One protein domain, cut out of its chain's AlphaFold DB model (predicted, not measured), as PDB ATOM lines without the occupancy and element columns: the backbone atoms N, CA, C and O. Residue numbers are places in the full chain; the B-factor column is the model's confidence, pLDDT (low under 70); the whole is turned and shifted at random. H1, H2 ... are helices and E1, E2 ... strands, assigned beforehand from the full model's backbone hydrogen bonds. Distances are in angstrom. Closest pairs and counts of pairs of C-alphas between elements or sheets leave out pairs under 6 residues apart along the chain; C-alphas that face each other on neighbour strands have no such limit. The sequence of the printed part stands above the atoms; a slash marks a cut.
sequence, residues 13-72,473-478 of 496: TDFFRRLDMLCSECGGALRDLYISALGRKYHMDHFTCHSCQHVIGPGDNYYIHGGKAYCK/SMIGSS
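AT A GLANCE: This is residues 13 to 72 and 473 to 478 of the 496 residues of the protein "LIM zinc-binding domain-containing protein" of Emergomyces pasteurianus Ep9510 (UniProt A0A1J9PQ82). Little regular structure: a long row of loops with a small three-stranded sheet near the middle, a two-stranded hairpin, E3 and E4, toward one end and short helix H1 at the other. The 66 printed residues hold H1, E1, E2, E3, E4, E5 in chain order, 26 residues in a mixed class; the sheet, E2 - E1 - E5, is antiparallel. It is compact, radius of gyration of the C-alphas 11.7 A, yet elongated, 36 by 21 by 17 A.

IN THESE COORDINATES: E1, residues 33 to 37, spans 13.2 A from (68.597, 163.275, 60.456). E2 is 40 to 43, E5 474 to 477, E3 62 to 65, E4 68 to 70. H1, 13 to 18, begins at (68.679, 146.212, 57.396).

HOW THE PARTS SIT: Hairpin E1 and E2 has N 35 and O 42 at 2.8 A. E5 and E1 have N 36 and O 474 at 2.8 A. Hairpin E3 and E4 has N 70 and O 63 at 2.8 A. E2 and E3 are apart. H1, with every O i to N i+4 pair within hydrogen-bond range, is not on the sheet.

THE WHOLE: C-alphas 14 and 72 are farthest apart, 36.4 A. Residues 73 to 472 are not printed; the gap is 13.5 A. Links H1 to E1 and E2 to E3 are long. Residues 58 to 59 and 473 to 478 have pLDDT under 70.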
ATOM      1  N   THR A  13      69.483 145.801  58.555       73.88
ATOM      2  CA  THR A  13      68.679 146.212  57.396       73.88
ATOM      3  C   THR A  13      67.211 145.797  57.502       73.88
ATOM      4  O   THR A  13      66.334 146.596  57.178       73.88
ATOM      5  N   ASP A  14      66.913 144.592  57.997       78.06
ATOM      6  CA  ASP A  14      65.528 144.131  58.174       78.06
ATOM      7  C   ASP A  14      64.836 144.817  59.357       78.06
ATOM      8  O   ASP A  14      63.620 145.019  59.339       78.06
ATOM      9  N   PHE A  15      65.606 145.226  60.366       80.44
ATOM     10  CA  PHE A  15      65.112 146.033  61.475       80.44
ATOM     11  C   PHE A  15      64.662 147.422  60.999       80.44
ATOM     12  O   PHE A  15      63.514 147.803  61.226       80.44
ATOM     13  N   PHE A  16      65.513 148.146  60.261       81.06
ATOM     14  CA  PHE A  16      65.152 149.458  59.704       81.06
ATOM     15  C   PHE A  16      64.054 149.365  58.634       81.06
ATOM     16  O   PHE A  16      63.221 150.266  58.542       81.06
ATOM     17  N   ARG A  17      63.986 148.256  57.881       80.50
ATOM     18  CA  ARG A  17      62.887 147.977  56.944       80.50
ATOM     19  C   ARG A  17      61.540 147.841  57.655       80.50
ATOM     20  O   ARG A  17      60.559 148.403  57.187       80.50
ATOM     21  N   ARG A  18      61.477 147.135  58.793       80.62
ATOM     22  CA  ARG A  18      60.238 147.018  59.589       80.62
ATOM     23  C   ARG A  18      59.795 148.334  60.221       80.62
ATOM     24  O   ARG A  18      58.606 148.508  60.454       80.62
ATOM     25  N   LEU A  19      60.737 149.226  60.512       80.81
ATOM     26  CA  LEU A  19      60.452 150.557  61.049       80.81
ATOM     27  C   LEU A  19      60.128 151.590  59.961       80.81
ATOM     28  O   LEU A  19      59.898 152.749  60.296       80.81
ATOM     29  N   ASP A  20      60.123 151.192  58.683       82.19
ATOM     30  CA  ASP A  20      59.953 152.090  57.538       82.19
ATOM     31  C   ASP A  20      60.951 153.265  57.568       82.19
ATOM     32  O   ASP A  20      60.619 154.430  57.369       82.19
ATOM     33  N   MET A  21      62.207 152.970  57.915       85.12
ATOM     34  CA  MET A  21      63.288 153.948  58.095       85.12
ATOM     35  C   MET A  21      64.424 153.690  57.103       85.12
ATOM     36  O   MET A  21      65.604 153.709  57.457       85.12
ATOM     37  N   LEU A  22      64.057 153.419  55.849       87.94
ATOM     38  CA  LEU A  22      64.995 153.274  54.742       87.94
ATOM     39  C   LEU A  22      64.906 154.483  53.814       87.94
ATOM     40  O   LEU A  22      63.824 154.987  53.519       87.94
ATOM     41  N   CYS A  23      66.058 154.938  53.335       88.62
ATOM     42  CA  CYS A  23      66.124 155.969  52.317       88.62
ATOM     43  C   CYS A  23      65.544 155.434  51.004       88.62
ATOM     44  O   CYS A  23      65.967 154.388  50.522       88.62
ATOM     45  N   SER A  24      64.617 156.172  50.398       88.00
ATOM     46  CA  SER A  24      63.975 155.770  49.140       88.00
ATOM     47  C   SER A  24      64.903 155.819  47.921       88.00
ATOM     48  O   SER A  24      64.610 155.152  46.936       88.00
ATOM     49  N   GLU A  25      66.008 156.566  47.998       87.06
ATOM     50  CA  GLU A  25      66.995 156.676  46.916       87.06
ATOM     51  C   GLU A  25      68.043 155.555  46.983       87.06
ATOM     52  O   GLU A  25      68.266 154.837  46.015       87.06
ATOM     53  N   CYS A  26      68.674 155.354  48.148       88.81
ATOM     54  CA  CYS A  26      69.777 154.394  48.285       88.81
ATOM     55  C   CYS A  26      69.397 153.071  48.971       88.81
ATOM     56  O   CYS A  26      70.236 152.180  49.080       88.81
ATOM     57  N   GLY A  27      68.181 152.947  49.513       84.25
ATOM     58  CA  GLY A  27      67.732 151.775  50.277       84.25
ATOM     59  C   GLY A  27      68.429 151.574  51.631       84.25
ATOM     60  O   GLY A  27      68.169 150.580  52.310       84.25
ATOM     61  N   GLY A  28      69.323 152.486  52.027       85.94
ATOM     62  CA  GLY A  28      70.092 152.418  53.270       85.94
ATOM     63  C   GLY A  28      69.298 152.845  54.506       85.94
ATOM     64  O   GLY A  28      68.317 153.579  54.407       85.94
ATOM     65  N   ALA A  29      69.744 152.398  55.681       85.19
ATOM     66  CA  ALA A  29      69.140 152.739  56.968       85.19
ATOM     67  C   ALA A  29      69.344 154.217  57.337       85.19
ATOM     68  O   ALA A  29      70.478 154.693  57.395       85.19
ATOM     69  N   LEU A  30      68.248 154.911  57.659       85.88
ATOM     70  CA  LEU A  30      68.243 156.302  58.116       85.88
ATOM     71  C   LEU A  30      68.653 156.363  59.595       85.88
ATOM     72  O   LEU A  30      67.813 156.284  60.496       85.88
ATOM     73  N   ARG A  31      69.964 156.442  59.844       79.75
ATOM     74  CA  ARG A  31      70.538 156.424  61.202       79.75
ATOM     75  C   ARG A  31      70.535 157.777  61.899       79.75
ATOM     76  O   ARG A  31      70.519 157.786  63.125       79.75
ATOM     77  N   ASP A  32      70.506 158.872  61.149       77.50
ATOM     78  CA  ASP A  32      70.619 160.240  61.662       77.50
ATOM     79  C   ASP A  32      69.402 161.089  61.249       77.50
ATOM     80  O   ASP A  32      68.276 160.586  61.184       77.50
ATOM     81  N   LEU A  33      69.612 162.384  61.004       79.50
ATOM     82  CA  LEU A  33      68.597 163.275  60.456       79.50
ATOM     83  C   LEU A  33      68.226 162.831  59.039       79.50
ATOM     84  O   LEU A  33      69.085 162.500  58.219       79.50
ATOM     85  N   TYR A  34      66.932 162.831  58.751       85.50
ATOM     86  CA  TYR A  34      66.407 162.449  57.450       85.50
ATOM     87  C   TYR A  34      65.314 163.412  57.009       85.50
ATOM     88  O   TYR A  34      64.650 164.052  57.824       85.50
ATOM     89  N   ILE A  35      65.124 163.493  55.700       83.31
ATOM     90  CA  ILE A  35      64.142 164.351  55.059       83.31
ATOM     91  C   ILE A  35      62.904 163.519  54.727       83.31
ATOM     92  O   ILE A  35      63.007 162.490  54.062       83.31
ATOM     93  N   SER A  36      61.732 163.959  55.177       84.12
ATOM     94  CA  SER A  36      60.440 163.364  54.833       84.12
ATOM     95  C   SER A  36      59.715 164.254  53.822       84.12
ATOM     96  O   SER A  36      59.273 165.352  54.163       84.12
ATOM     97  N   ALA A  37      59.590 163.781  52.582       79.94
ATOM     98  CA  ALA A  37      58.983 164.499  51.457       79.94
ATOM     99  C   ALA A  37      58.333 163.511  50.476       79.94
ATOM    100  O   ALA A  37      58.780 162.372  50.362       79.94
ATOM    101  N   LEU A  38      57.277 163.919  49.758       79.25
ATOM    102  CA  LEU A  38      56.567 163.051  48.793       79.25
ATOM    103  C   LEU A  38      56.082 161.705  49.385       79.25
ATOM    104  O   LEU A  38      56.093 160.678  48.708       79.25
ATOM    105  N   GLY A  39      55.717 161.684  50.673       77.56
ATOM    106  CA  GLY A  39      55.329 160.453  51.381       77.56
ATOM    107  C   GLY A  39      56.464 159.434  51.555       77.56
ATOM    108  O   GLY A  39      56.205 158.271  51.844       77.56
ATOM    109  N   ARG A  40      57.719 159.854  51.358       85.56
ATOM    110  CA  ARG A  40      58.931 159.028  51.399       85.56
ATOM    111  C   ARG A  40      59.994 159.671  52.286       85.56
ATOM    112  O   ARG A  40      59.935 160.865  52.581       85.56
ATOM    113  N   LYS A  41      60.978 158.876  52.707       87.00
ATOM    114  CA  LYS A  41      62.095 159.333  53.545       87.00
ATOM    115  C   LYS A  41      63.417 159.244  52.785       87.00
ATOM    116  O   LYS A  41      63.676 158.265  52.084       87.00
ATOM    117  N   TYR A  42      64.267 160.248  52.951       88.69
ATOM    118  CA  TYR A  42      65.543 160.401  52.257       88.69
ATOM    119  C   TYR A  42      66.642 160.785  53.244       88.69
ATOM    120  O   TYR A  42      66.373 161.433  54.253       88.69
ATOM    121  N   HIS A  43      67.891 160.421  52.957       88.19
ATOM    122  CA  HIS A  43      69.016 161.087  53.616       88.19
ATOM    123  C   HIS A  43      69.027 162.572  53.239       88.19
ATOM    124  O   HIS A  43      68.508 162.936  52.183       88.19
ATOM    125  N   MET A  44      69.644 163.407  54.078       84.44
ATOM    126  CA  MET A  44      69.757 164.847  53.818       84.44
ATOM    127  C   MET A  44      70.366 165.144  52.444       84.44
ATOM    128  O   MET A  44      69.870 166.009  51.734       84.44
ATOM    129  N   ASP A  45      71.354 164.351  52.032       87.12
ATOM    130  CA  ASP A  45      72.062 164.532  50.760       87.12
ATOM    131  C   ASP A  45      71.351 163.884  49.559       87.12
ATOM    132  O   ASP A  45      71.764 164.069  48.418       87.12
ATOM    133  N   HIS A  46      70.303 163.087  49.793       88.06
ATOM    134  CA  HIS A  46      69.616 162.320  48.745       88.06
ATOM    135  C   HIS A  46      68.282 162.935  48.319       88.06
ATOM    136  O   HIS A  46      67.617 162.396  47.437       88.06
ATOM    137  N   PHE A  47      67.858 164.033  48.943       89.69
ATOM    138  CA  PHE A  47      66.686 164.772  48.495       89.69
ATOM    139  C   PHE A  47      67.124 165.903  47.561       89.69
ATOM    140  O   PHE A  47      67.482 166.990  48.006       89.69
ATOM    141  N   THR A  48      67.135 165.630  46.256       89.44
ATOM    142  CA  THR A  48      67.625 166.563  45.234       89.44
ATOM    143  C   THR A  48      66.527 166.997  44.266       89.44
ATOM    144  O   THR A  48      65.547 166.293  44.016       89.44
ATOM    145  N   CYS A  49      66.699 168.185  43.684       89.06
ATOM    146  CA  CYS A  49      65.894 168.640  42.559       89.06
ATOM    147  C   CYS A  49      66.095 167.702  41.363       89.06
ATOM    148  O   CYS A  49      67.218 167.506  40.906       89.06
ATOM    149  N   HIS A  50      65.009 167.203  40.778       87.62
ATOM    150  CA  HIS A  50      65.081 166.296  39.635       87.62
ATOM    151  C   HIS A  50      65.811 166.898  38.422       87.62
ATOM    152  O   HIS A  50      66.414 166.169  37.636       87.62
ATOM    153  N   SER A  51      65.742 168.223  38.259       86.25
ATOM    154  CA  SER A  51      66.300 168.927  37.105       86.25
ATOM    155  C   SER A  51      67.774 169.293  37.287       86.25
ATOM    156  O   SER A  51      68.612 168.876  36.492       86.25
ATOM    157  N   CYS A  52      68.102 170.051  38.336       86.88
ATOM    158  CA  CYS A  52      69.459 170.557  38.558       86.88
ATOM    159  C   CYS A  52      70.291 169.694  39.516       86.88
ATOM    160  O   CYS A  52      71.454 170.008  39.750       86.88
ATOM    161  N   GLN A  53      69.704 168.636  40.091       87.88
ATOM    162  CA  GLN A  53      70.332 167.745  41.077       87.88
ATOM    163  C   GLN A  53      70.866 168.458  42.329       87.88
ATOM    164  O   GLN A  53      71.595 167.871  43.124       87.88
ATOM    165  N   HIS A  54      70.472 169.715  42.545       86.69
ATOM    166  CA  HIS A  54      70.795 170.451  43.756       86.69
ATOM    167  C   HIS A  54      70.074 169.826  44.951       86.69
ATOM    168  O   HIS A  54      68.868 169.573  44.873       86.69
ATOM    169  N   VAL A  55      70.808 169.586  46.037       86.00
ATOM    170  CA  VAL A  55      70.246 169.098  47.301       86.00
ATOM    171  C   VAL A  55      69.305 170.161  47.852       86.00
ATOM    172  O   VAL A  55      69.702 171.307  48.031       86.00
ATOM    173  N   ILE A  56      68.052 169.787  48.089       84.75
ATOM    174  CA  ILE A  56      67.054 170.673  48.678       84.75
ATOM    175  C   ILE A  56      67.180 170.534  50.190       84.75
ATOM    176  O   ILE A  56      66.923 169.466  50.753       84.75
ATOM    177  N   GLY A  57      67.625 171.609  50.832       74.56
ATOM    178  CA  GLY A  57      67.957 171.605  52.237       74.56
ATOM    179  C   GLY A  57      66.738 171.482  53.152       74.56
ATOM    180  O   GLY A  57      65.589 171.705  52.757       74.56
ATOM    181  N   PRO A  58      66.979 171.143  54.425       65.69
ATOM    182  CA  PRO A  58      65.951 171.213  55.449       65.69
ATOM    183  C   PRO A  58      65.421 172.649  55.602       65.69
ATOM    184  O   PRO A  58      66.164 173.547  55.991       65.69
ATOM    185  N   GLY A  59      64.131 172.851  55.331       65.56
ATOM    186  CA  GLY A  59      63.485 174.170  55.374       65.56
ATOM    187  C   GLY A  59      63.435 174.909  54.032       65.56
ATOM    188  O   GLY A  59      62.735 175.917  53.940       65.56
ATOM    189  N   ASP A  60      64.085 174.391  52.987       74.69
ATOM    190  CA  ASP A  60      63.944 174.927  51.634       74.69
ATOM    191  C   ASP A  60      62.618 174.479  51.011       74.69
ATOM    192  O   ASP A  60      62.203 173.322  51.120       74.69
ATOM    193  N   ASN A  61      61.949 175.404  50.321       77.19
ATOM    194  CA  ASN A  61      60.718 175.098  49.596       77.19
ATOM    195  C   ASN A  61      61.017 174.275  48.339       77.19
ATOM    196  O   ASN A  61      61.959 174.570  47.597       77.19
ATOM    197  N   TYR A  62      60.162 173.293  48.059       82.94
ATOM    198  CA  TYR A  62      60.220 172.495  46.840       82.94
ATOM    199  C   TYR A  62      58.856 172.428  46.160       82.94
ATOM    200  O   TYR A  62      57.806 172.578  46.783       82.94
ATOM    201  N   TYR A  63      58.885 172.204  44.854       81.62
ATOM    202  CA  TYR A  63      57.699 172.192  44.009       81.62
ATOM    203  C   TYR A  63      57.526 170.808  43.402       81.62
ATOM    204  O   TYR A  63      58.502 170.203  42.947       81.62
ATOM    205  N   ILE A  64      56.300 170.293  43.412       82.06
ATOM    206  CA  ILE A  64      55.998 168.949  42.926       82.06
ATOM    207  C   ILE A  64      55.318 169.068  41.570       82.06
ATOM    208  O   ILE A  64      54.246 169.654  41.480       82.06
ATOM    209  N   HIS A  65      55.920 168.465  40.544       77.69
ATOM    210  CA  HIS A  65      55.306 168.340  39.222       77.69
ATOM    211  C   HIS A  65      55.460 166.906  38.714       77.69
ATOM    212  O   HIS A  65      56.576 166.383  38.613       77.69
ATOM    213  N   GLY A  66      54.343 166.238  38.413       79.19
ATOM    214  CA  GLY A  66      54.340 164.842  37.949       79.19
ATOM    215  C   GLY A  66      55.013 163.856  38.919       79.19
ATOM    216  O   GLY A  66      55.745 162.966  38.488       79.19
ATOM    217  N   GLY A  67      54.830 164.051  40.232       77.44
ATOM    218  CA  GLY A  67      55.397 163.188  41.281       77.44
ATOM    219  C   GLY A  67      56.903 163.353  41.527       77.44
ATOM    220  O   GLY A  67      57.496 162.535  42.228       77.44
ATOM    221  N   LYS A  68      57.534 164.390  40.963       83.12
ATOM    222  CA  LYS A  68      58.964 164.697  41.120       83.12
ATOM    223  C   LYS A  68      59.158 166.048  41.805       83.12
ATOM    224  O   LYS A  68      58.391 166.972  41.546       83.12
ATOM    225  N   ALA A  69      60.190 166.162  42.643       85.69
ATOM    226  CA  ALA A  69      60.544 167.402  43.332       85.69
ATOM    227  C   ALA A  69      61.471 168.284  42.477       85.69
ATOM    228  O   ALA A  69      62.453 167.808  41.903       85.69
ATOM    229  N   TYR A  70      61.178 169.582  42.437       84.94
ATOM    230  CA  TYR A  70      61.959 170.615  41.761       84.94
ATOM    231  C   TYR A  70      62.295 171.747  42.736       84.94
ATOM    232  O   TYR A  70      61.495 172.084  43.611       84.94
ATOM    233  N   CYS A  71      63.470 172.358  42.574       85.81
ATOM    234  CA  CYS A  71      63.792 173.604  43.260       85.81
ATOM    235  C   CYS A  71      63.005 174.772  42.645       85.81
ATOM    236  O   CYS A  71      62.503 174.688  41.520       85.81
ATOM    237  N   LYS A  72      62.942 175.881  43.385       81.75
ATOM    238  CA  LYS A  72      62.236 177.102  42.990       81.75
ATOM    239  C   LYS A  72      62.618 177.606  41.593       81.75
ATOM    240  O   LYS A  72      61.738 177.896  40.786       81.75
ATOM    241  N   SER A 473      60.619 170.410  53.309       63.97
ATOM    242  CA  SER A 473      60.707 169.002  53.694       63.97
ATOM    243  C   SER A 473      60.950 168.827  55.202       63.97
ATOM    244  O   SER A 473      61.881 169.405  55.768       63.97
ATOM    245  N   MET A 474      60.110 168.023  55.865       58.03
ATOM    246  CA  MET A 474      60.172 167.831  57.317       58.03
ATOM    247  C   MET A 474      61.424 167.043  57.708       58.03
ATOM    248  O   MET A 474      61.667 165.958  57.179       58.03
ATOM    249  N   ILE A 475      62.182 167.558  58.679       68.19
ATOM    250  CA  ILE A 475      63.324 166.845  59.257       68.19
ATOM    251  C   ILE A 475      62.816 165.887  60.331       68.19
ATOM    252  O   ILE A 475      62.284 166.311  61.356       68.19
ATOM    253  N   GLY A 476      63.011 164.592  60.117       58.06
ATOM    254  CA  GLY A 476      62.881 163.592  61.167       58.06
ATOM    255  C   GLY A 476      64.228 163.317  61.831       58.06
ATOM    256  O   GLY A 476      65.276 163.401  61.193       58.06
ATOM    257  N   SER A 477      64.201 162.967  63.117       57.50
ATOM    258  CA  SER A 477      65.369 162.468  63.842       57.50
ATOM    259  C   SER A 477      65.100 161.047  64.318       57.50
ATOM    260  O   SER A 477      64.095 160.780  64.972       57.50
ATOM    261  N   SER A 478      66.017 160.136  64.011       55.84
ATOM    262  CA  SER A 478      66.040 158.764  64.532       55.84
ATOM    263  C   SER A 478      66.329 158.690  66.048       55.84
ATOM    264  O   SER A 478      66.191 157.627  66.660       55.84
TER     265      SER A 478